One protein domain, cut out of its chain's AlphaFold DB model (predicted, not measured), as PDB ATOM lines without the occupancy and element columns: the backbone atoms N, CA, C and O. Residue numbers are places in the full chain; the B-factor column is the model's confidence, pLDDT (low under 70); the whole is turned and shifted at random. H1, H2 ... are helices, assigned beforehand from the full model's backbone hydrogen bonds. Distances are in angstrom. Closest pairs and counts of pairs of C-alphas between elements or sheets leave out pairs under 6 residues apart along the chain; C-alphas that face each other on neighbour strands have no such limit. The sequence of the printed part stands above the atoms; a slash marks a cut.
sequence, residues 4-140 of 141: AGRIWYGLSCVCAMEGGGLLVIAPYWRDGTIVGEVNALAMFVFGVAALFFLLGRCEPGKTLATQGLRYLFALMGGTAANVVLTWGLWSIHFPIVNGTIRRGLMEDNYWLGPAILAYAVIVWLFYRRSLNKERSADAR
ATOM      1  N   ALA A   4     -30.603 -17.882  13.991       80.19
ATOM      2  CA  ALA A   4     -31.998 -17.635  14.354       80.19
ATOM      3  C   ALA A   4     -32.762 -16.862  13.267       80.19
ATOM      4  O   ALA A   4     -33.896 -17.206  12.960       80.19
ATOM      5  N   GLY A   5     -32.134 -15.860  12.636       84.19
ATOM      6  CA  GLY A   5     -32.739 -15.133  11.518       84.19
ATOM      7  C   GLY A   5     -33.112 -16.065  10.366       84.19
ATOM      8  O   GLY A   5     -34.236 -16.012   9.888       84.19
ATOM      9  N   ARG A   6     -32.209 -16.977   9.972       87.81
ATOM     10  CA  ARG A   6     -32.469 -17.949   8.892       87.81
ATOM     11  C   ARG A   6     -33.660 -18.863   9.182       87.81
ATOM     12  O   ARG A   6     -34.421 -19.131   8.263       87.81
ATOM     13  N   ILE A   7     -33.836 -19.301  10.432       92.12
ATOM     14  CA  ILE A   7     -34.995 -20.116  10.832       92.12
ATOM     15  C   ILE A   7     -36.290 -19.339  10.599       92.12
ATOM     16  O   ILE A   7     -37.204 -19.860   9.970       92.12
ATOM     17  N   TRP A   8     -36.349 -18.077  11.031       93.44
ATOM     18  CA  TRP A   8     -37.534 -17.242  10.835       93.44
ATOM     19  C   TRP A   8     -37.860 -17.000   9.360       93.44
ATOM     20  O   TRP A   8     -39.024 -17.083   8.980       93.44
ATOM     21  N   TYR A   9     -36.858 -16.773   8.506       92.31
ATOM     22  CA  TYR A   9     -37.103 -16.688   7.062       92.31
ATOM     23  C   TYR A   9     -37.557 -18.020   6.466       92.31
ATOM     24  O   TYR A   9     -38.458 -18.023   5.638       92.31
ATOM     25  N   GLY A  10     -36.983 -19.144   6.908       93.94
ATOM     26  CA  GLY A  10     -37.433 -20.470   6.489       93.94
ATOM     27  C   GLY A  10     -38.911 -20.692   6.817       93.94
ATOM     28  O   GLY A  10     -39.686 -21.032   5.929       93.94
ATOM     29  N   LEU A  11     -39.314 -20.409   8.059       94.94
ATOM     30  CA  LEU A  11     -40.713 -20.485   8.494       94.94
ATOM     31  C   LEU A  11     -41.615 -19.520   7.715       94.94
ATOM     32  O   LEU A  11     -42.707 -19.898   7.309       94.94
ATOM     33  N   SER A  12     -41.146 -18.296   7.458       95.81
ATOM     34  CA  SER A  12     -41.870 -17.323   6.636       95.81
ATOM     35  C   SER A  12     -42.136 -17.854   5.225       95.81
ATOM     36  O   SER A  12     -43.272 -17.802   4.762       95.81
ATOM     37  N   CYS A  13     -41.123 -18.430   4.568       96.44
ATOM     38  CA  CYS A  13     -41.270 -19.018   3.237       96.44
ATOM     39  C   CYS A  13     -42.224 -20.216   3.239       96.44
ATOM     40  O   CYS A  13     -43.050 -20.321   2.336       96.44
ATOM     41  N   VAL A  14     -42.136 -21.097   4.242       97.19
ATOM     42  CA  VAL A  14     -43.051 -22.242   4.378       97.19
ATOM     43  C   VAL A  14     -44.492 -21.755   4.507       97.19
ATOM     44  O   VAL A  14     -45.325 -22.157   3.702       97.19
ATOM     45  N   CYS A  15     -44.769 -20.813   5.412       96.19
ATOM     46  CA  CYS A  15     -46.113 -20.252   5.548       96.19
ATOM     47  C   CYS A  15     -46.575 -19.547   4.265       96.19
ATOM     48  O   CYS A  15     -47.715 -19.713   3.853       96.19
ATOM     49  N   ALA A  16     -45.708 -18.795   3.581       95.94
ATOM     50  CA  ALA A  16     -46.081 -18.153   2.320       95.94
ATOM     51  C   ALA A  16     -46.455 -19.180   1.233       95.94
ATOM     52  O   ALA A  16     -47.433 -18.979   0.512       95.94
ATOM     53  N   MET A  17     -45.716 -20.292   1.140       97.44
ATOM     54  CA  MET A  17     -46.044 -21.393   0.227       97.44
ATOM     55  C   MET A  17     -47.352 -22.087   0.617       97.44
ATOM     56  O   MET A  17     -48.168 -22.353  -0.259       97.44
ATOM     57  N   GLU A  18     -47.585 -22.335   1.907       95.94
ATOM     58  CA  GLU A  18     -48.844 -22.906   2.402       95.94
ATOM     59  C   GLU A  18     -50.036 -21.992   2.098       95.94
ATOM     60  O   GLU A  18     -51.048 -22.460   1.583       95.94
ATOM     61  N   GLY A  19     -49.904 -20.683   2.332       94.56
ATOM     62  CA  GLY A  19     -50.924 -19.691   1.985       94.56
ATOM     63  C   GLY A  19     -51.230 -19.685   0.485       94.56
ATOM     64  O   GLY A  19     -52.394 -19.702   0.092       94.56
ATOM     65  N   GLY A  20     -50.196 -19.745  -0.360       94.88
ATOM     66  CA  GLY A  20     -50.363 -19.889  -1.808       94.88
ATOM     67  C   GLY A  20     -51.057 -21.199  -2.200       94.88
ATOM     68  O   GLY A  20     -51.982 -21.188  -3.008       94.88
ATOM     69  N   GLY A  21     -50.666 -22.317  -1.585       93.44
ATOM     70  CA  GLY A  21     -51.287 -23.624  -1.802       93.44
ATOM     71  C   GLY A  21     -52.767 -23.648  -1.413       93.44
ATOM     72  O   GLY A  21     -53.582 -24.189  -2.158       93.44
ATOM     73  N   LEU A  22     -53.127 -22.998  -0.301       94.19
ATOM     74  CA  LEU A  22     -54.515 -22.839   0.138       94.19
ATOM     75  C   LEU A  22     -55.357 -22.075  -0.892       94.19
ATOM     76  O   LEU A  22     -56.466 -22.506  -1.197       94.19
ATOM     77  N   LEU A  23     -54.827 -20.997  -1.480       93.31
ATOM     78  CA  LEU A  23     -55.530 -20.264  -2.543       93.31
ATOM     79  C   LEU A  23     -55.739 -21.120  -3.799       93.31
ATOM     80  O   LEU A  23     -56.795 -21.051  -4.424       93.31
ATOM     81  N   VAL A  24     -54.748 -21.936  -4.168       94.12
ATOM     82  CA  VAL A  24     -54.826 -22.811  -5.349       94.12
ATOM     83  C   VAL A  24     -55.838 -23.939  -5.150       94.12
ATOM     84  O   VAL A  24     -56.571 -24.268  -6.080       94.12
ATOM     85  N   ILE A  25     -55.894 -24.535  -3.954       93.25
ATOM     86  CA  ILE A  25     -56.799 -25.659  -3.668       93.25
ATOM     87  C   ILE A  25     -58.225 -25.212  -3.325       93.25
ATOM     88  O   ILE A  25     -59.153 -25.998  -3.508       93.25
ATOM     89  N   ALA A  26     -58.419 -23.968  -2.872       91.06
ATOM     90  CA  ALA A  26     -59.716 -23.423  -2.466       91.06
ATOM     91  C   ALA A  26     -60.887 -23.759  -3.416       91.06
ATOM     92  O   ALA A  26     -61.887 -24.276  -2.917       91.06
ATOM     93  N   PRO A  27     -60.808 -23.543  -4.749       89.19
ATOM     94  CA  PRO A  27     -61.919 -23.845  -5.660       89.19
ATOM     95  C   PRO A  27     -62.211 -25.341  -5.824       89.19
ATOM     96  O   PRO A  27     -63.321 -25.704  -6.195       89.19
ATOM     97  N   TYR A  28     -61.241 -26.213  -5.543       90.62
ATOM     98  CA  TYR A  28     -61.379 -27.665  -5.691       90.62
ATOM     99  C   TYR A  28     -61.794 -28.350  -4.387       90.62
ATOM    100  O   TYR A  28     -62.280 -29.482  -4.389       90.62
ATOM    101  N   TRP A  29     -61.592 -27.689  -3.249       86.31
ATOM    102  CA  TRP A  29     -61.878 -28.269  -1.949       86.31
ATOM    103  C   TRP A  29     -63.380 -28.249  -1.656       86.31
ATOM    104  O   TRP A  29     -63.996 -27.183  -1.615       86.31
ATOM    105  N   ARG A  30     -63.967 -29.431  -1.412       85.44
ATOM    106  CA  ARG A  30     -65.422 -29.608  -1.220       85.44
ATOM    107  C   ARG A  30     -66.244 -28.906  -2.309       85.44
ATOM    108  O   ARG A  30     -67.159 -28.144  -1.990       85.44
ATOM    109  N   ASP A  31     -65.863 -29.101  -3.570       85.12
ATOM    110  CA  ASP A  31     -66.539 -28.525  -4.744       85.12
ATOM    111  C   ASP A  31     -66.685 -26.992  -4.687       85.12
ATOM    112  O   ASP A  31     -67.637 -26.412  -5.203       85.12
ATOM    113  N   GLY A  32     -65.763 -26.321  -3.992       83.62
ATOM    114  CA  GLY A  32     -65.741 -24.870  -3.861       83.62
ATOM    115  C   GLY A  32     -66.748 -24.288  -2.856       83.62
ATOM    116  O   GLY A  32     -66.851 -23.069  -2.715       83.62
ATOM    117  N   THR A  33     -67.469 -25.127  -2.108       86.50
ATOM    118  CA  THR A  33     -68.511 -24.688  -1.153       86.50
ATOM    119  C   THR A  33     -67.987 -23.843   0.011       86.50
ATOM    120  O   THR A  33     -68.760 -23.106   0.618       86.50
ATOM    121  N   ILE A  34     -66.687 -23.936   0.319       89.00
ATOM    122  CA  ILE A  34     -66.026 -23.194   1.406       89.00
ATOM    123  C   ILE A  34     -64.837 -22.342   0.929       89.00
ATOM    124  O   ILE A  34     -63.893 -22.088   1.681       89.00
ATOM    125  N   VAL A  35     -64.844 -21.916  -0.341       92.19
ATOM    126  CA  VAL A  35     -63.759 -21.110  -0.943       92.19
ATOM    127  C   VAL A  35     -63.458 -19.864  -0.116       92.19
ATOM    128  O   VAL A  35     -62.296 -19.544   0.124       92.19
ATOM    129  N   GLY A  36     -64.502 -19.180   0.354       90.06
ATOM    130  CA  GLY A  36     -64.363 -17.955   1.132       90.06
ATOM    131  C   GLY A  36     -63.610 -18.160   2.446       90.06
ATOM    132  O   GLY A  36     -62.751 -17.350   2.797       90.06
ATOM    133  N   GLU A  37     -63.910 -19.243   3.160       92.38
ATOM    134  CA  GLU A  37     -63.261 -19.606   4.418       92.38
ATOM    135  C   GLU A  37     -61.810 -20.044   4.197       92.38
ATOM    136  O   GLU A  37     -60.929 -19.656   4.965       92.38
ATOM    137  N   VAL A  38     -61.544 -20.814   3.136       93.38
ATOM    138  CA  VAL A  38     -60.181 -21.247   2.788       93.38
ATOM    139  C   VAL A  38     -59.319 -20.048   2.389       93.38
ATOM    140  O   VAL A  38     -58.178 -19.933   2.837       93.38
ATOM    141  N   ASN A  39     -59.871 -19.100   1.633       93.88
ATOM    142  CA  ASN A  39     -59.168 -17.873   1.271       93.88
ATOM    143  C   ASN A  39     -58.924 -16.965   2.486       93.88
ATOM    144  O   ASN A  39     -57.847 -16.381   2.609       93.88
ATOM    145  N   ALA A  40     -59.874 -16.883   3.425       92.50
ATOM    146  CA  ALA A  40     -59.664 -16.180   4.693       92.50
ATOM    147  C   ALA A  40     -58.542 -16.829   5.522       92.50
ATOM    148  O   ALA A  40     -57.697 -16.130   6.084       92.50
ATOM    149  N   LEU A  41     -58.496 -18.165   5.559       94.19
ATOM    150  CA  LEU A  41     -57.413 -18.908   6.198       94.19
ATOM    151  C   LEU A  41     -56.067 -18.634   5.512       94.19
ATOM    152  O   LEU A  41     -55.072 -18.415   6.199       94.19
ATOM    153  N   ALA A  42     -56.033 -18.569   4.179       95.12
ATOM    154  CA  ALA A  42     -54.825 -18.218   3.440       95.12
ATOM    155  C   ALA A  42     -54.301 -16.821   3.821       95.12
ATOM    156  O   ALA A  42     -53.104 -16.663   4.059       95.12
ATOM    157  N   MET A  43     -55.180 -15.820   3.965       95.81
ATOM    158  CA  MET A  43     -54.782 -14.473   4.412       95.81
ATOM    159  C   MET A  43     -54.215 -14.468   5.831       95.81
ATOM    160  O   MET A  43     -53.215 -13.794   6.100       95.81
ATOM    161  N   PHE A  44     -54.791 -15.276   6.722       94.38
ATOM    162  CA  PHE A  44     -54.238 -15.476   8.056       94.38
ATOM    163  C   PHE A  44     -52.825 -16.072   7.996       94.38
ATOM    164  O   PHE A  44     -51.912 -15.552   8.641       94.38
ATOM    165  N   VAL A  45     -52.619 -17.105   7.174       96.38
ATOM    166  CA  VAL A  45     -51.305 -17.736   6.976       96.38
ATOM    167  C   VAL A  45     -50.292 -16.745   6.384       96.38
ATOM    168  O   VAL A  45     -49.152 -16.693   6.849       96.38
ATOM    169  N   PHE A  46     -50.690 -15.885   5.441       96.62
ATOM    170  CA  PHE A  46     -49.828 -14.798   4.957       96.62
ATOM    171  C   PHE A  46     -49.487 -13.777   6.051       96.62
ATOM    172  O   PHE A  46     -48.351 -13.305   6.118       96.62
ATOM    173  N   GLY A  47     -50.420 -13.474   6.957       94.88
ATOM    174  CA  GLY A  47     -50.141 -12.665   8.146       94.88
ATOM    175  C   GLY A  47     -49.083 -13.297   9.057       94.88
ATOM    176  O   GLY A  47     -48.162 -12.614   9.513       94.88
ATOM    177  N   VAL A  48     -49.152 -14.614   9.269       95.69
ATOM    178  CA  VAL A  48     -48.129 -15.373  10.010       95.69
ATOM    179  C   VAL A  48     -46.784 -15.365   9.269       95.69
ATOM    180  O   VAL A  48     -45.740 -15.146   9.887       95.69
ATOM    181  N   ALA A  49     -46.792 -15.509   7.941       96.56
ATOM    182  CA  ALA A  49     -45.584 -15.402   7.126       96.56
ATOM    183  C   ALA A  49     -44.915 -14.026   7.282       96.56
ATOM    184  O   ALA A  49     -43.694 -13.951   7.452       96.56
ATOM    185  N   ALA A  50     -45.705 -12.945   7.290       95.88
ATOM    186  CA  ALA A  50     -45.225 -11.585   7.523       95.88
ATOM    187  C   ALA A  50     -44.653 -11.406   8.942       95.88
ATOM    188  O   ALA A  50     -43.587 -10.811   9.100       95.88
ATOM    189  N   LEU A  51     -45.293 -11.977   9.968       96.19
ATOM    190  CA  LEU A  51     -44.771 -11.990  11.339       96.19
ATOM    191  C   LEU A  51     -43.376 -12.626  11.388       96.19
ATOM    192  O   LEU A  51     -42.430 -12.016  11.898       96.19
ATOM    193  N   PHE A  52     -43.219 -13.831  10.833       94.81
ATOM    194  CA  PHE A  52     -41.926 -14.517  10.818       94.81
ATOM    195  C   PHE A  52     -40.883 -13.765   9.992       94.81
ATOM    196  O   PHE A  52     -39.732 -13.656  10.417       94.81
ATOM    197  N   PHE A  53     -41.280 -13.163   8.871       95.00
ATOM    198  CA  PHE A  53     -40.398 -12.306   8.085       95.00
ATOM    199  C   PHE A  53     -39.855 -11.135   8.919       95.00
ATOM    200  O   PHE A  53     -38.643 -10.901   8.962       95.00
ATOM    201  N   LEU A  54     -40.731 -10.434   9.647       93.44
ATOM    202  CA  LEU A  54     -40.350  -9.317  10.515       93.44
ATOM    203  C   LEU A  54     -39.436  -9.769  11.662       93.44
ATOM    204  O   LEU A  54     -38.443  -9.096  11.954       93.44
ATOM    205  N   LEU A  55     -39.696 -10.934  12.269       92.81
ATOM    206  CA  LEU A  55     -38.784 -11.522  13.256       92.81
ATOM    207  C   LEU A  55     -37.419 -11.849  12.648       92.81
ATOM    208  O   LEU A  55     -36.399 -11.569  13.279       92.81
ATOM    209  N   GLY A  56     -37.372 -12.398  11.435       89.94
ATOM    210  CA  GLY A  56     -36.125 -12.678  10.724       89.94
ATOM    211  C   GLY A  56     -35.334 -11.414  10.379       89.94
ATOM    212  O   GLY A  56     -34.099 -11.436  10.371       89.94
ATOM    213  N   ARG A  57     -36.032 -10.300  10.132       89.06
ATOM    214  CA  ARG A  57     -35.435  -9.013   9.757       89.06
ATOM    215  C   ARG A  57     -34.926  -8.197  10.940       89.06
ATOM    216  O   ARG A  57     -33.938  -7.472  10.778       89.06
ATOM    217  N   CYS A  58     -35.589  -8.302  12.089       87.44
ATOM    218  CA  CYS A  58     -35.252  -7.575  13.309       87.44
ATOM    219  C   CYS A  58     -34.201  -8.316  14.141       87.44
ATOM    220  O   CYS A  58     -34.327  -9.507  14.429       87.44
ATOM    221  N   GLU A  59     -33.175  -7.592  14.575       85.12
ATOM    222  CA  GLU A  59     -32.102  -8.151  15.392       85.12
ATOM    223  C   GLU A  59     -32.572  -8.477  16.824       85.12
ATOM    224  O   GLU A  59     -33.357  -7.737  17.419       85.12
ATOM    225  N   PRO A  60     -32.115  -9.577  17.434       83.31
ATOM    226  CA  PRO A  60     -32.436  -9.845  18.830       83.31
ATOM    227  C   PRO A  60     -31.772  -8.803  19.747       83.31
ATOM    228  O   PRO A  60     -30.569  -8.576  19.649       83.31
ATOM    229  N   GLY A  61     -32.551  -8.195  20.645       82.12
ATOM    230  CA  GLY A  61     -32.014  -7.419  21.769       82.12
ATOM    231  C   GLY A  61     -31.520  -8.325  22.898       82.12
ATOM    232  O   GLY A  61     -31.905  -9.500  22.971       82.12
ATOM    233  N   LYS A  62     -30.684  -7.775  23.781       84.94
ATOM    234  CA  LYS A  62     -30.147  -8.478  24.956       84.94
ATOM    235  C   LYS A  62     -31.137  -8.493  26.114       84.94
ATOM    236  O   LYS A  62     -31.222  -9.490  26.824       84.94
ATOM    237  N   THR A  63     -31.892  -7.411  26.307       89.06
ATOM    238  CA  THR A  63     -32.853  -7.332  27.414       89.06
ATOM    239  C   THR A  63     -34.192  -7.969  27.054       89.06
ATOM    240  O   THR A  63     -34.640  -7.928  25.902       89.06
ATOM    241  N   LEU A  64     -34.876  -8.506  28.069       88.69
ATOM    242  CA  LEU A  64     -36.233  -9.041  27.927       88.69
ATOM    243  C   LEU A  64     -37.213  -7.986  27.396       88.69
ATOM    244  O   LEU A  64     -38.054  -8.304  26.561       88.69
ATOM    245  N   ALA A  65     -37.068  -6.724  27.812       88.56
ATOM    246  CA  ALA A  65     -37.911  -5.626  27.342       88.56
ATOM    247  C   ALA A  65     -37.765  -5.395  25.826       88.56
ATOM    248  O   ALA A  65     -38.762  -5.310  25.107       88.56
ATOM    249  N   THR A  66     -36.534  -5.354  25.310       90.06
ATOM    250  CA  THR A  66     -36.281  -5.178  23.869       90.06
ATOM    251  C   THR A  66     -36.730  -6.394  23.061       90.06
ATOM    252  O   THR A  66     -37.254  -6.236  21.956       90.06
ATOM    253  N   GLN A  67     -36.592  -7.608  23.606       90.62
ATOM    254  CA  GLN A  67     -37.153  -8.807  22.979       90.62
ATOM    255  C   GLN A  67     -38.686  -8.781  22.956       90.62
ATOM    256  O   GLN A  67     -39.272  -9.076  21.916       90.62
ATOM    257  N   GLY A  68     -39.332  -8.360  24.045       92.12
ATOM    258  CA  GLY A  68     -40.781  -8.182  24.110       92.12
ATOM    259  C   GLY A  68     -41.290  -7.213  23.041       92.12
ATOM    260  O   GLY A  68     -42.198  -7.552  22.287       92.12
ATOM    261  N   LEU A  69     -40.637  -6.055  22.888       92.44
ATOM    262  CA  LEU A  69     -40.976  -5.086  21.838       92.44
ATOM    263  C   LEU A  69     -40.783  -5.652  20.423       92.44
ATOM    264  O   LEU A  69     -41.579  -5.358  19.534       92.44
ATOM    265  N   ARG A  70     -39.758  -6.487  20.204       93.50
ATOM    266  CA  ARG A  70     -39.531  -7.159  18.914       93.50
ATOM    267  C   ARG A  70     -40.672  -8.113  18.564       93.50
ATOM    268  O   ARG A  70     -41.150  -8.078  17.432       93.50
ATOM    269  N   TYR A  71     -41.096  -8.955  19.507       94.00
ATOM    270  CA  TYR A  71     -42.209  -9.880  19.281       94.00
ATOM    271  C   TYR A  71     -43.534  -9.139  19.122       94.00
ATOM    272  O   TYR A  71     -44.302  -9.480  18.227       94.00
ATOM    273  N   LEU A  72     -43.769  -8.091  19.916       95.38
ATOM    274  CA  LEU A  72     -44.957  -7.254  19.790       95.38
ATOM    275  C   LEU A  72     -45.019  -6.579  18.413       95.38
ATOM    276  O   LEU A  72     -46.047  -6.652  17.749       95.38
ATOM    277  N   PHE A  73     -43.913  -5.994  17.944       94.94
ATOM    278  CA  PHE A  73     -43.841  -5.413  16.603       94.94
ATOM    279  C   PHE A  73     -44.184  -6.437  15.516       94.94
ATOM    280  O   PHE A  73     -45.001  -6.155  14.641       94.94
ATOM    281  N   ALA A  74     -43.580  -7.627  15.575       94.75
ATOM    282  CA  ALA A  74     -43.832  -8.667  14.586       94.75
ATOM    283  C   ALA A  74     -45.286  -9.160  14.621       94.75
ATOM    284  O   ALA A  74     -45.886  -9.341  13.563       94.75
ATOM    285  N   LEU A  75     -45.856  -9.327  15.818       95.69
ATOM    286  CA  LEU A  75     -47.256  -9.702  16.006       95.69
ATOM    287  C   LEU A  75     -48.179  -8.667  15.359       95.69
ATOM    288  O   LEU A  75     -48.997  -9.020  14.517       95.69
ATOM    289  N   MET A  76     -47.992  -7.387  15.688       96.19
ATOM    290  CA  MET A  76     -48.805  -6.301  15.137       96.19
ATOM    291  C   MET A  76     -48.644  -6.168  13.622       96.19
ATOM    292  O   MET A  76     -49.635  -5.990  12.920       96.19
ATOM    293  N   GLY A  77     -47.420  -6.301  13.103       94.25
ATOM    294  CA  GLY A  77     -47.159  -6.273  11.666       94.25
ATOM    295  C   GLY A  77     -47.822  -7.435  10.917       94.25
ATOM    296  O   GLY A  77     -48.432  -7.216   9.873       94.25
ATOM    297  N   GLY A  78     -47.777  -8.649  11.473       94.25
ATOM    298  CA  GLY A  78     -48.471  -9.811  10.909       94.25
ATOM    299  C   GLY A  78     -49.995  -9.672  10.945       94.25
ATOM    300  O   GLY A  78     -50.669  -9.958   9.955       94.25
ATOM    301  N   THR A  79     -50.549  -9.163  12.050       93.88
ATOM    302  CA  THR A  79     -51.986  -8.863  12.149       93.88
ATOM    303  C   THR A  79     -52.403  -7.791  11.144       93.88
ATOM    304  O   THR A  79     -53.407  -7.971  10.457       93.88
ATOM    305  N   ALA A  80     -51.625  -6.713  11.006       93.94
ATOM    306  CA  ALA A  80     -51.882  -5.673  10.015       93.94
ATOM    307  C   ALA A  80     -51.877  -6.245   8.592       93.94
ATOM    308  O   ALA A  80     -52.803  -5.973   7.833       93.94
ATOM    309  N   ALA A  81     -50.892  -7.083   8.249       93.81
ATOM    310  CA  ALA A  81     -50.822  -7.732   6.943       93.81
ATOM    311  C   ALA A  81     -52.071  -8.578   6.657       93.81
ATOM    312  O   ALA A  81     -52.682  -8.408   5.607       93.81
ATOM    313  N   ASN A  82     -52.508  -9.414   7.604       93.81
ATOM    314  CA  ASN A  82     -53.736 -10.202   7.456       93.81
ATOM    315  C   ASN A  82     -54.965  -9.311   7.188       93.81
ATOM    316  O   ASN A  82     -55.716  -9.551   6.243       93.81
ATOM    317  N   VAL A  83     -55.163  -8.264   7.998       92.12
ATOM    318  CA  VAL A  83     -56.329  -7.372   7.874       92.12
ATOM    319  C   VAL A  83     -56.304  -6.609   6.549       92.12
ATOM    320  O   VAL A  83     -57.314  -6.575   5.852       92.12
ATOM    321  N   VAL A  84     -55.154  -6.040   6.175       93.31
ATOM    322  CA  VAL A  84     -54.998  -5.277   4.927       93.31
ATOM    323  C   VAL A  84     -55.179  -6.171   3.702       93.31
ATOM    324  O   VAL A  84     -55.882  -5.777   2.777       93.31
ATOM    325  N   LEU A  85     -54.602  -7.378   3.694       92.56
ATOM    326  CA  LEU A  85     -54.769  -8.323   2.587       92.56
ATOM    327  C   LEU A  85     -56.222  -8.783   2.454       92.56
ATOM    328  O   LEU A  85     -56.776  -8.760   1.357       92.56
ATOM    329  N   THR A  86     -56.854  -9.142   3.576       92.06
ATOM    330  CA  THR A  86     -58.266  -9.544   3.601       92.06
ATOM    331  C   THR A  86     -59.161  -8.426   3.074       92.06
ATOM    332  O   THR A  86     -60.040  -8.686   2.258       92.06
ATOM    333  N   TRP A  87     -58.923  -7.181   3.493       90.25
ATOM    334  CA  TRP A  87     -59.689  -6.031   3.021       90.25
ATOM    335  C   TRP A  87     -59.435  -5.727   1.542       90.25
ATOM    336  O   TRP A  87     -60.386  -5.569   0.782       90.25
ATOM    337  N   GLY A  88     -58.171  -5.710   1.114       90.50
ATOM    338  CA  GLY A  88     -57.798  -5.425  -0.271       90.50
ATOM    339  C   GLY A  88     -58.402  -6.431  -1.248       90.50
ATOM    340  O   GLY A  88     -59.014  -6.035  -2.236       90.50
ATOM    341  N   LEU A  89     -58.318  -7.726  -0.936       92.25
ATOM    342  CA  LEU A  89     -58.930  -8.768  -1.759       92.25
ATOM    343  C   LEU A  89     -60.463  -8.716  -1.722       92.25
ATOM    344  O   LEU A  89     -61.107  -8.844  -2.760       92.25
ATOM    345  N   TRP A  90     -61.058  -8.471  -0.555       91.06
ATOM    346  CA  TRP A  90     -62.507  -8.295  -0.448       91.06
ATOM    347  C   TRP A  90     -63.010  -7.108  -1.293       91.06
ATOM    348  O   TRP A  90     -64.025  -7.237  -1.975       91.06
ATOM    349  N   SER A  91     -62.264  -5.995  -1.335       88.94
ATOM    350  CA  SER A  91     -62.630  -4.789  -2.099       88.94
ATOM    351  C   SER A  91     -62.674  -4.995  -3.620       88.94
ATOM    352  O   SER A  91     -63.390  -4.278  -4.313       88.94
ATOM    353  N   ILE A  92     -61.958  -5.998  -4.140       93.06
ATOM    354  CA  ILE A  92     -61.987  -6.392  -5.560       93.06
ATOM    355  C   ILE A  92     -62.932  -7.579  -5.818       93.06
ATOM    356  O   ILE A  92     -62.800  -8.267  -6.827       93.06
ATOM    357  N   HIS A  93     -63.867  -7.840  -4.897       89.44
ATOM    358  CA  HIS A  93     -64.826  -8.950  -4.941       89.44
ATOM    359  C   HIS A  93     -64.190 -10.351  -4.967       89.44
ATOM    360  O   HIS A  93     -64.812 -11.313  -5.424       89.44
ATOM    361  N   PHE A  94     -62.967 -10.504  -4.447       91.12
ATOM    362  CA  PHE A  94     -62.377 -11.827  -4.264       91.12
ATOM    363  C   PHE A  94     -63.175 -12.606  -3.199       91.12
ATOM    364  O   PHE A  94     -63.526 -12.032  -2.162       91.12
ATOM    365  N   PRO A  95     -63.467 -13.904  -3.407       89.38
ATOM    366  CA  PRO A  95     -64.306 -14.669  -2.495       89.38
ATOM    367  C   PRO A  95     -63.573 -14.907  -1.172       89.38
ATOM    368  O   PRO A  95     -62.738 -15.801  -1.063       89.38
ATOM    369  N   ILE A  96     -63.887 -14.102  -0.157       90.19
ATOM    370  CA  ILE A  96     -63.369 -14.223   1.210       90.19
ATOM    371  C   ILE A  96     -64.542 -14.149   2.172       90.19
ATOM    372  O   ILE A  96     -65.411 -13.288   2.049       90.19
ATOM    373  N   VAL A  97     -64.555 -15.043   3.155       88.00
ATOM    374  CA  VAL A  97     -65.594 -15.091   4.178       88.00
ATOM    375  C   VAL A  97     -64.936 -15.188   5.546       88.00
ATOM    376  O   VAL A  97     -64.270 -16.163   5.877       88.00
ATOM    377  N   ASN A  98     -65.152 -14.167   6.371       84.62
ATOM    378  CA  ASN A  98     -64.766 -14.152   7.778       84.62
ATOM    379  C   ASN A  98     -65.909 -13.561   8.629       84.62
ATOM    380  O   ASN A  98     -66.953 -13.152   8.113       84.62
ATOM    381  N   GLY A  99     -65.722 -13.517   9.950       82.25
ATOM    382  CA  GLY A  99     -66.744 -13.010  10.866       82.25
ATOM    383  C   GLY A  99     -67.139 -11.547  10.628       82.25
ATOM    384  O   GLY A  99     -68.297 -11.207  10.848       82.25
ATOM    385  N   THR A 100     -66.223 -10.689  10.166       80.06
ATOM    386  CA  THR A 100     -66.518  -9.269   9.902       80.06
ATOM    387  C   THR A 100     -67.289  -9.079   8.600       80.06
ATOM    388  O   THR A 100     -68.256  -8.323   8.587       80.06
ATOM    389  N   ILE A 101     -66.943  -9.823   7.544       83.62
ATOM    390  CA  ILE A 101     -67.666  -9.834   6.261       83.62
ATOM    391  C   ILE A 101     -69.096 -10.338   6.463       83.62
ATOM    392  O   ILE A 101     -70.044  -9.665   6.072       83.62
ATOM    393  N   ARG A 102     -69.279 -11.478   7.146       86.06
ATOM    394  CA  ARG A 102     -70.616 -12.053   7.401       86.06
ATOM    395  C   ARG A 102     -71.536 -11.128   8.200       86.06
ATOM    396  O   ARG A 102     -72.749 -11.248   8.101       86.06
ATOM    397  N   ARG A 103     -70.962 -10.243   9.019       85.88
ATOM    398  CA  ARG A 103     -71.695  -9.270   9.839       85.88
ATOM    399  C   ARG A 103     -71.873  -7.911   9.150       85.88
ATOM    400  O   ARG A 103     -72.421  -7.016   9.776       85.88
ATOM    401  N   GLY A 104     -71.396  -7.744   7.913       84.75
ATOM    402  CA  GLY A 104     -71.473  -6.472   7.183       84.75
ATOM    403  C   GLY A 104     -70.562  -5.370   7.733       84.75
ATOM    404  O   GLY A 104     -70.758  -4.209   7.420       84.75
ATOM    405  N   LEU A 105     -69.559  -5.714   8.547       86.00
ATOM    406  CA  LEU A 105     -68.734  -4.740   9.273       86.00
ATOM    407  C   LEU A 105     -67.479  -4.298   8.503       86.00
ATOM    408  O   LEU A 105     -66.708  -3.495   9.019       86.00
ATOM    409  N   MET A 106     -67.207  -4.855   7.319       82.31
ATOM    410  CA  MET A 106     -65.970  -4.557   6.579       82.31
ATOM    411  C   MET A 106     -65.909  -3.119   6.065       82.31
ATOM    412  O   MET A 106     -64.846  -2.503   6.140       82.31
ATOM    413  N   GLU A 107     -67.030  -2.589   5.574       83.25
ATOM    414  CA  GLU A 107     -67.103  -1.219   5.054       83.25
ATOM    415  C   GLU A 107     -66.894  -0.195   6.163       83.25
ATOM    416  O   GLU A 107     -66.134   0.745   5.981       83.25
ATOM    417  N   ASP A 108     -67.453  -0.433   7.348       87.00
ATOM    418  CA  ASP A 108     -67.323   0.484   8.485       87.00
ATOM    419  C   ASP A 108     -65.929   0.451   9.138       87.00
ATOM    420  O   ASP A 108     -65.517   1.389   9.825       87.00
ATOM    421  N   ASN A 109     -65.180  -0.638   8.938       86.62
ATOM    422  CA  ASN A 109     -63.922  -0.909   9.638       86.62
ATOM    423  C   ASN A 109     -62.688  -0.953   8.720       86.62
ATOM    424  O   ASN A 109     -61.647  -1.494   9.108       86.62
ATOM    425  N   TYR A 110     -62.759  -0.350   7.527       82.38
ATOM    426  CA  TYR A 110     -61.644  -0.300   6.565       82.38
ATOM    427  C   TYR A 110     -60.340   0.274   7.150       82.38
ATOM    428  O   TYR A 110     -59.236  -0.081   6.738       82.38
ATOM    429  N   TRP A 111     -60.458   1.150   8.149       85.69
ATOM    430  CA  TRP A 111     -59.346   1.835   8.802       85.69
ATOM    431  C   TRP A 111     -58.569   0.959   9.801       85.69
ATOM    432  O   TRP A 111     -57.461   1.334  10.190       85.69
ATOM    433  N   LEU A 112     -59.090  -0.213  10.200       87.25
ATOM    434  CA  LEU A 112     -58.454  -1.075  11.208       87.25
ATOM    435  C   LEU A 112     -57.059  -1.551  10.785       87.25
ATOM    436  O   LEU A 112     -56.123  -1.489  11.579       87.25
ATOM    437  N   GLY A 113     -56.900  -2.007   9.540       86.31
ATOM    438  CA  GLY A 113     -55.607  -2.467   9.021       86.31
ATOM    439  C   GLY A 113     -54.536  -1.369   9.077       86.31
ATOM    440  O   GLY A 113     -53.508  -1.560   9.734       86.31
ATOM    441  N   PRO A 114     -54.786  -0.195   8.464       88.69
ATOM    442  CA  PRO A 114     -53.904   0.967   8.562       88.69
ATOM    443  C   PRO A 114     -53.631   1.430  10.000       88.69
ATOM    444  O   PRO A 114     -52.493   1.768  10.324       88.69
ATOM    445  N   ALA A 115     -54.633   1.408  10.884       92.88
ATOM    446  CA  ALA A 115     -54.448   1.788  12.283       92.88
ATOM    447  C   ALA A 115     -53.501   0.829  13.019       92.88
ATOM    448  O   ALA A 115     -52.556   1.279  13.669       92.88
ATOM    449  N   ILE A 116     -53.690  -0.489  12.877       93.25
ATOM    450  CA  ILE A 116     -52.792  -1.495  13.469       93.25
ATOM    451  C   ILE A 116     -51.370  -1.325  12.916       93.25
ATOM    452  O   ILE A 116     -50.406  -1.399  13.680       93.25
ATOM    453  N   LEU A 117     -51.231  -1.033  11.618       91.38
ATOM    454  CA  LEU A 117     -49.935  -0.759  10.998       91.38
ATOM    455  C   LEU A 117     -49.259   0.481  11.603       91.38
ATOM    456  O   LEU A 117     -48.070   0.435  11.914       91.38
ATOM    457  N   ALA A 118     -50.005   1.568  11.822       93.25
ATOM    458  CA  ALA A 118     -49.478   2.771  12.462       93.25
ATOM    459  C   ALA A 118     -48.957   2.476  13.879       93.25
ATOM    460  O   ALA A 118     -47.839   2.863  14.227       93.25
ATOM    461  N   TYR A 119     -49.706   1.709  14.677       92.81
ATOM    462  CA  TYR A 119     -49.231   1.276  15.990       92.81
ATOM    463  C   TYR A 119     -48.014   0.345  15.902       92.81
ATOM    464  O   TYR A 119     -47.091   0.476  16.709       92.81
ATOM    465  N   ALA A 120     -47.952  -0.545  14.907       92.88
ATOM    466  CA  ALA A 120     -46.775  -1.379  14.677       92.88
ATOM    467  C   ALA A 120     -45.524  -0.520  14.416       92.88
ATOM    468  O   ALA A 120     -44.464  -0.792  14.980       92.88
ATOM    469  N   VAL A 121     -45.646   0.564  13.639       93.25
ATOM    470  CA  VAL A 121     -44.549   1.525  13.416       93.25
ATOM    471  C   VAL A 121     -44.121   2.195  14.722       93.25
ATOM    472  O   VAL A 121     -42.924   2.301  14.987       93.25
ATOM    473  N   ILE A 122     -45.065   2.597  15.575       95.25
ATOM    474  CA  ILE A 122     -44.746   3.174  16.889       95.25
ATOM    475  C   ILE A 122     -43.940   2.173  17.730       95.25
ATOM    476  O   ILE A 122     -42.862   2.512  18.227       95.25
ATOM    477  N   VAL A 123     -44.403   0.923  17.841       94.69
ATOM    478  CA  VAL A 123     -43.685  -0.135  18.576       94.69
ATOM    479  C   VAL A 123     -42.299  -0.380  17.978       94.69
ATOM    480  O   VAL A 123     -41.325  -0.525  18.719       94.69
ATOM    481  N   TRP A 124     -42.175  -0.357  16.651       94.25
ATOM    482  CA  TRP A 124     -40.892  -0.478  15.964       94.25
ATOM    483  C   TRP A 124     -39.920   0.648  16.329       94.25
ATOM    484  O   TRP A 124     -38.750   0.374  16.606       94.25
ATOM    485  N   LEU A 125     -40.384   1.899  16.395       94.62
ATOM    486  CA  LEU A 125     -39.560   3.036  16.814       94.62
ATOM    487  C   LEU A 125     -39.068   2.873  18.260       94.62
ATOM    488  O   LEU A 125     -37.883   3.087  18.533       94.62
ATOM    489  N   PHE A 126     -39.940   2.435  19.175       93.56
ATOM    490  CA  PHE A 126     -39.550   2.133  20.557       93.56
ATOM    491  C   PHE A 126     -38.522   1.005  20.627       93.56
ATOM    492  O   PHE A 126     -37.489   1.158  21.280       93.56
ATOM    493  N   TYR A 127     -38.758  -0.091  19.908       92.88
ATOM    494  CA  TYR A 127     -37.818  -1.203  19.795       92.88
ATOM    495  C   TYR A 127     -36.446  -0.734  19.283       92.88
ATOM    496  O   TYR A 127     -35.423  -1.034  19.901       92.88
ATOM    497  N   ARG A 128     -36.405   0.057  18.202       92.94
ATOM    498  CA  ARG A 128     -35.158   0.594  17.626       92.94
ATOM    499  C   ARG A 128     -34.421   1.495  18.609       92.94
ATOM    500  O   ARG A 128     -33.202   1.391  18.733       92.94
ATOM    501  N   ARG A 129     -35.147   2.348  19.335       92.81
ATOM    502  CA  ARG A 129     -34.567   3.201  20.377       92.81
ATOM    503  C   ARG A 129     -33.956   2.370  21.506       92.81
ATOM    504  O   ARG A 129     -32.838   2.669  21.921       92.81
ATOM    505  N   SER A 130     -34.656   1.344  21.987       91.06
ATOM    506  CA  SER A 130     -34.156   0.453  23.042       91.06
ATOM    507  C   SER A 130     -32.929  -0.338  22.587       91.06
ATOM    508  O   SER A 130     -31.930  -0.373  23.299       91.06
ATOM    509  N   LEU A 131     -32.946  -0.862  21.359       90.75
ATOM    510  CA  LEU A 131     -31.810  -1.582  20.781       90.75
ATOM    511  C   LEU A 131     -30.563  -0.692  20.657       90.75
ATOM    512  O   LEU A 131     -29.453  -1.120  20.966       90.75
ATOM    513  N   ASN A 132     -30.734   0.565  20.241       91.19
ATOM    514  CA  ASN A 132     -29.625   1.516  20.164       91.19
ATOM    515  C   ASN A 132     -29.054   1.844  21.550       91.19
ATOM    516  O   ASN A 132     -27.837   1.925  21.692       91.19
ATOM    517  N   LYS A 133     -29.906   1.986  22.576       90.06
ATOM    518  CA  LYS A 133     -29.450   2.197  23.960       90.06
ATOM    519  C   LYS A 133     -28.602   1.031  24.470       90.06
ATOM    520  O   LYS A 133     -27.560   1.282  25.065       90.06
ATOM    521  N   GLU A 134     -29.023  -0.209  24.219       89.31
ATOM    522  CA  GLU A 134     -28.251  -1.405  24.592       89.31
ATOM    523  C   GLU A 134     -26.868  -1.403  23.931       89.31
ATOM    524  O   GLU A 134     -25.856  -1.538  24.612       89.31
ATOM    525  N   ARG A 135     -26.813  -1.139  22.620       87.12
ATOM    526  CA  ARG A 135     -25.546  -1.062  21.876       87.12
ATOM    527  C   ARG A 135     -24.612   0.024  22.405       87.12
ATOM    528  O   ARG A 135     -23.413  -0.197  22.509       87.12
ATOM    529  N   SER A 136     -25.146   1.203  22.726       87.44
ATOM    530  CA  SER A 136     -24.349   2.293  23.293       87.44
ATOM    531  C   SER A 136     -23.849   1.992  24.705       87.44
ATOM    532  O   SER A 136     -22.815   2.529  25.085       87.44
ATOM    533  N   ALA A 137     -24.567   1.178  25.483       83.94
ATOM    534  CA  ALA A 137     -24.113   0.733  26.798       83.94
ATOM    535  C   ALA A 137     -22.964  -0.280  26.683       83.94
ATOM    536  O   ALA A 137     -21.991  -0.157  27.414       83.94
ATOM    537  N   ASP A 138     -23.038  -1.207  25.722       78.44
ATOM    538  CA  ASP A 138     -21.976  -2.192  25.458       78.44
ATOM    539  C   ASP A 138     -20.677  -1.576  24.911       78.44
ATOM    540  O   ASP A 138     -19.613  -2.172  25.030       78.44
ATOM    541  N   ALA A 139     -20.761  -0.414  24.257       74.56
ATOM    542  CA  ALA A 139     -19.614   0.268  23.657       74.56
ATOM    543  C   ALA A 139     -18.847   1.173  24.639       74.56
ATOM    544  O   ALA A 139     -17.837   1.763  24.253       74.56
ATOM    545  N   ARG A 140     -19.333   1.337  25.879       62.53
ATOM    546  CA  ARG A 140     -18.596   2.060  26.921       62.53
ATOM    547  C   ARG A 140     -17.550   1.111  27.529       62.53
ATOM    548  O   ARG A 140     -17.930  -0.012  27.852       62.53
TER     549      ARG A 140
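AT A GLANCE: This is residues 4 to 140 of the 141 residues of an uncharacterized protein of Burkholderia pyrrocinia (UniProt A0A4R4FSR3). Four long helices, H1, H3, H4 and H6, stand side by side in one row in that order, a slab one helix thick in which each runs opposite to the one before. Two short helices, H2 and H5, lie in the links at one end of the row, and Arg 140 after H6 makes the far end of the long axis. The printed part has 137 residues with six named helices, H1 to H6 in chain order, and no named strand: all helix. It is elongated, spanning 64 by 33 by 20 A, and only just loose, close to compact, with a radius of gyration of the C-alphas of 17.6 A.

IN THESE COORDINATES: H1, residues 4 to 25, begins at C-alpha 4 (-31.998, -17.635, 14.354) and is 31.7 A long. H2 is residues 29 to 32. H3, residues 35 to 57, is 32.6 A long. H4, residues 64 to 91, is the longest at 28 residues and 40.2 A. H5 is residues 99 to 102. H6, residues 112 to 138, is 39.2 A long and ends at C-alpha 138 (-21.976, -2.192, 25.458).

HOW THE PARTS SIT: H1 touches H3 at a shallow tilt of 14 degrees, opposite ways; their closest C-alphas, Ser 12 and Ala 49, are 4.2 A apart. H2 meets H1 only through their link. H2 is close to H3 but not clearly touching, the closest C-alphas, Trp 29 and Val 35, being 7.5 A apart. H3 and H4 form a helical hairpin and touch, closest at the C-alphas of Gly 47 and Gly 78, 4.3 A; their tilt of 33 degrees is shallow, only just short of steep. H4 touches H6 at a shallow tilt of 23 degrees, opposite ways, with the closest C-alphas, Val 84 and Gly 113, 5.0 A apart. H1 is apart from H4 and H6, H3 from H6, and H5 from H4 and H6. In H1, H3, H4 and H6 every O i to N i+4 pair is within hydrogen-bond range; H2 and H5 are too short for one.

THE WHOLE: The C-alphas of Asp 31 and Arg 140, the two farthest apart, are 65.1 A apart. The printed part has no cut, and no link is long. The mean pLDDT of the printed part is 90.6, and residue 140 alone is under 70.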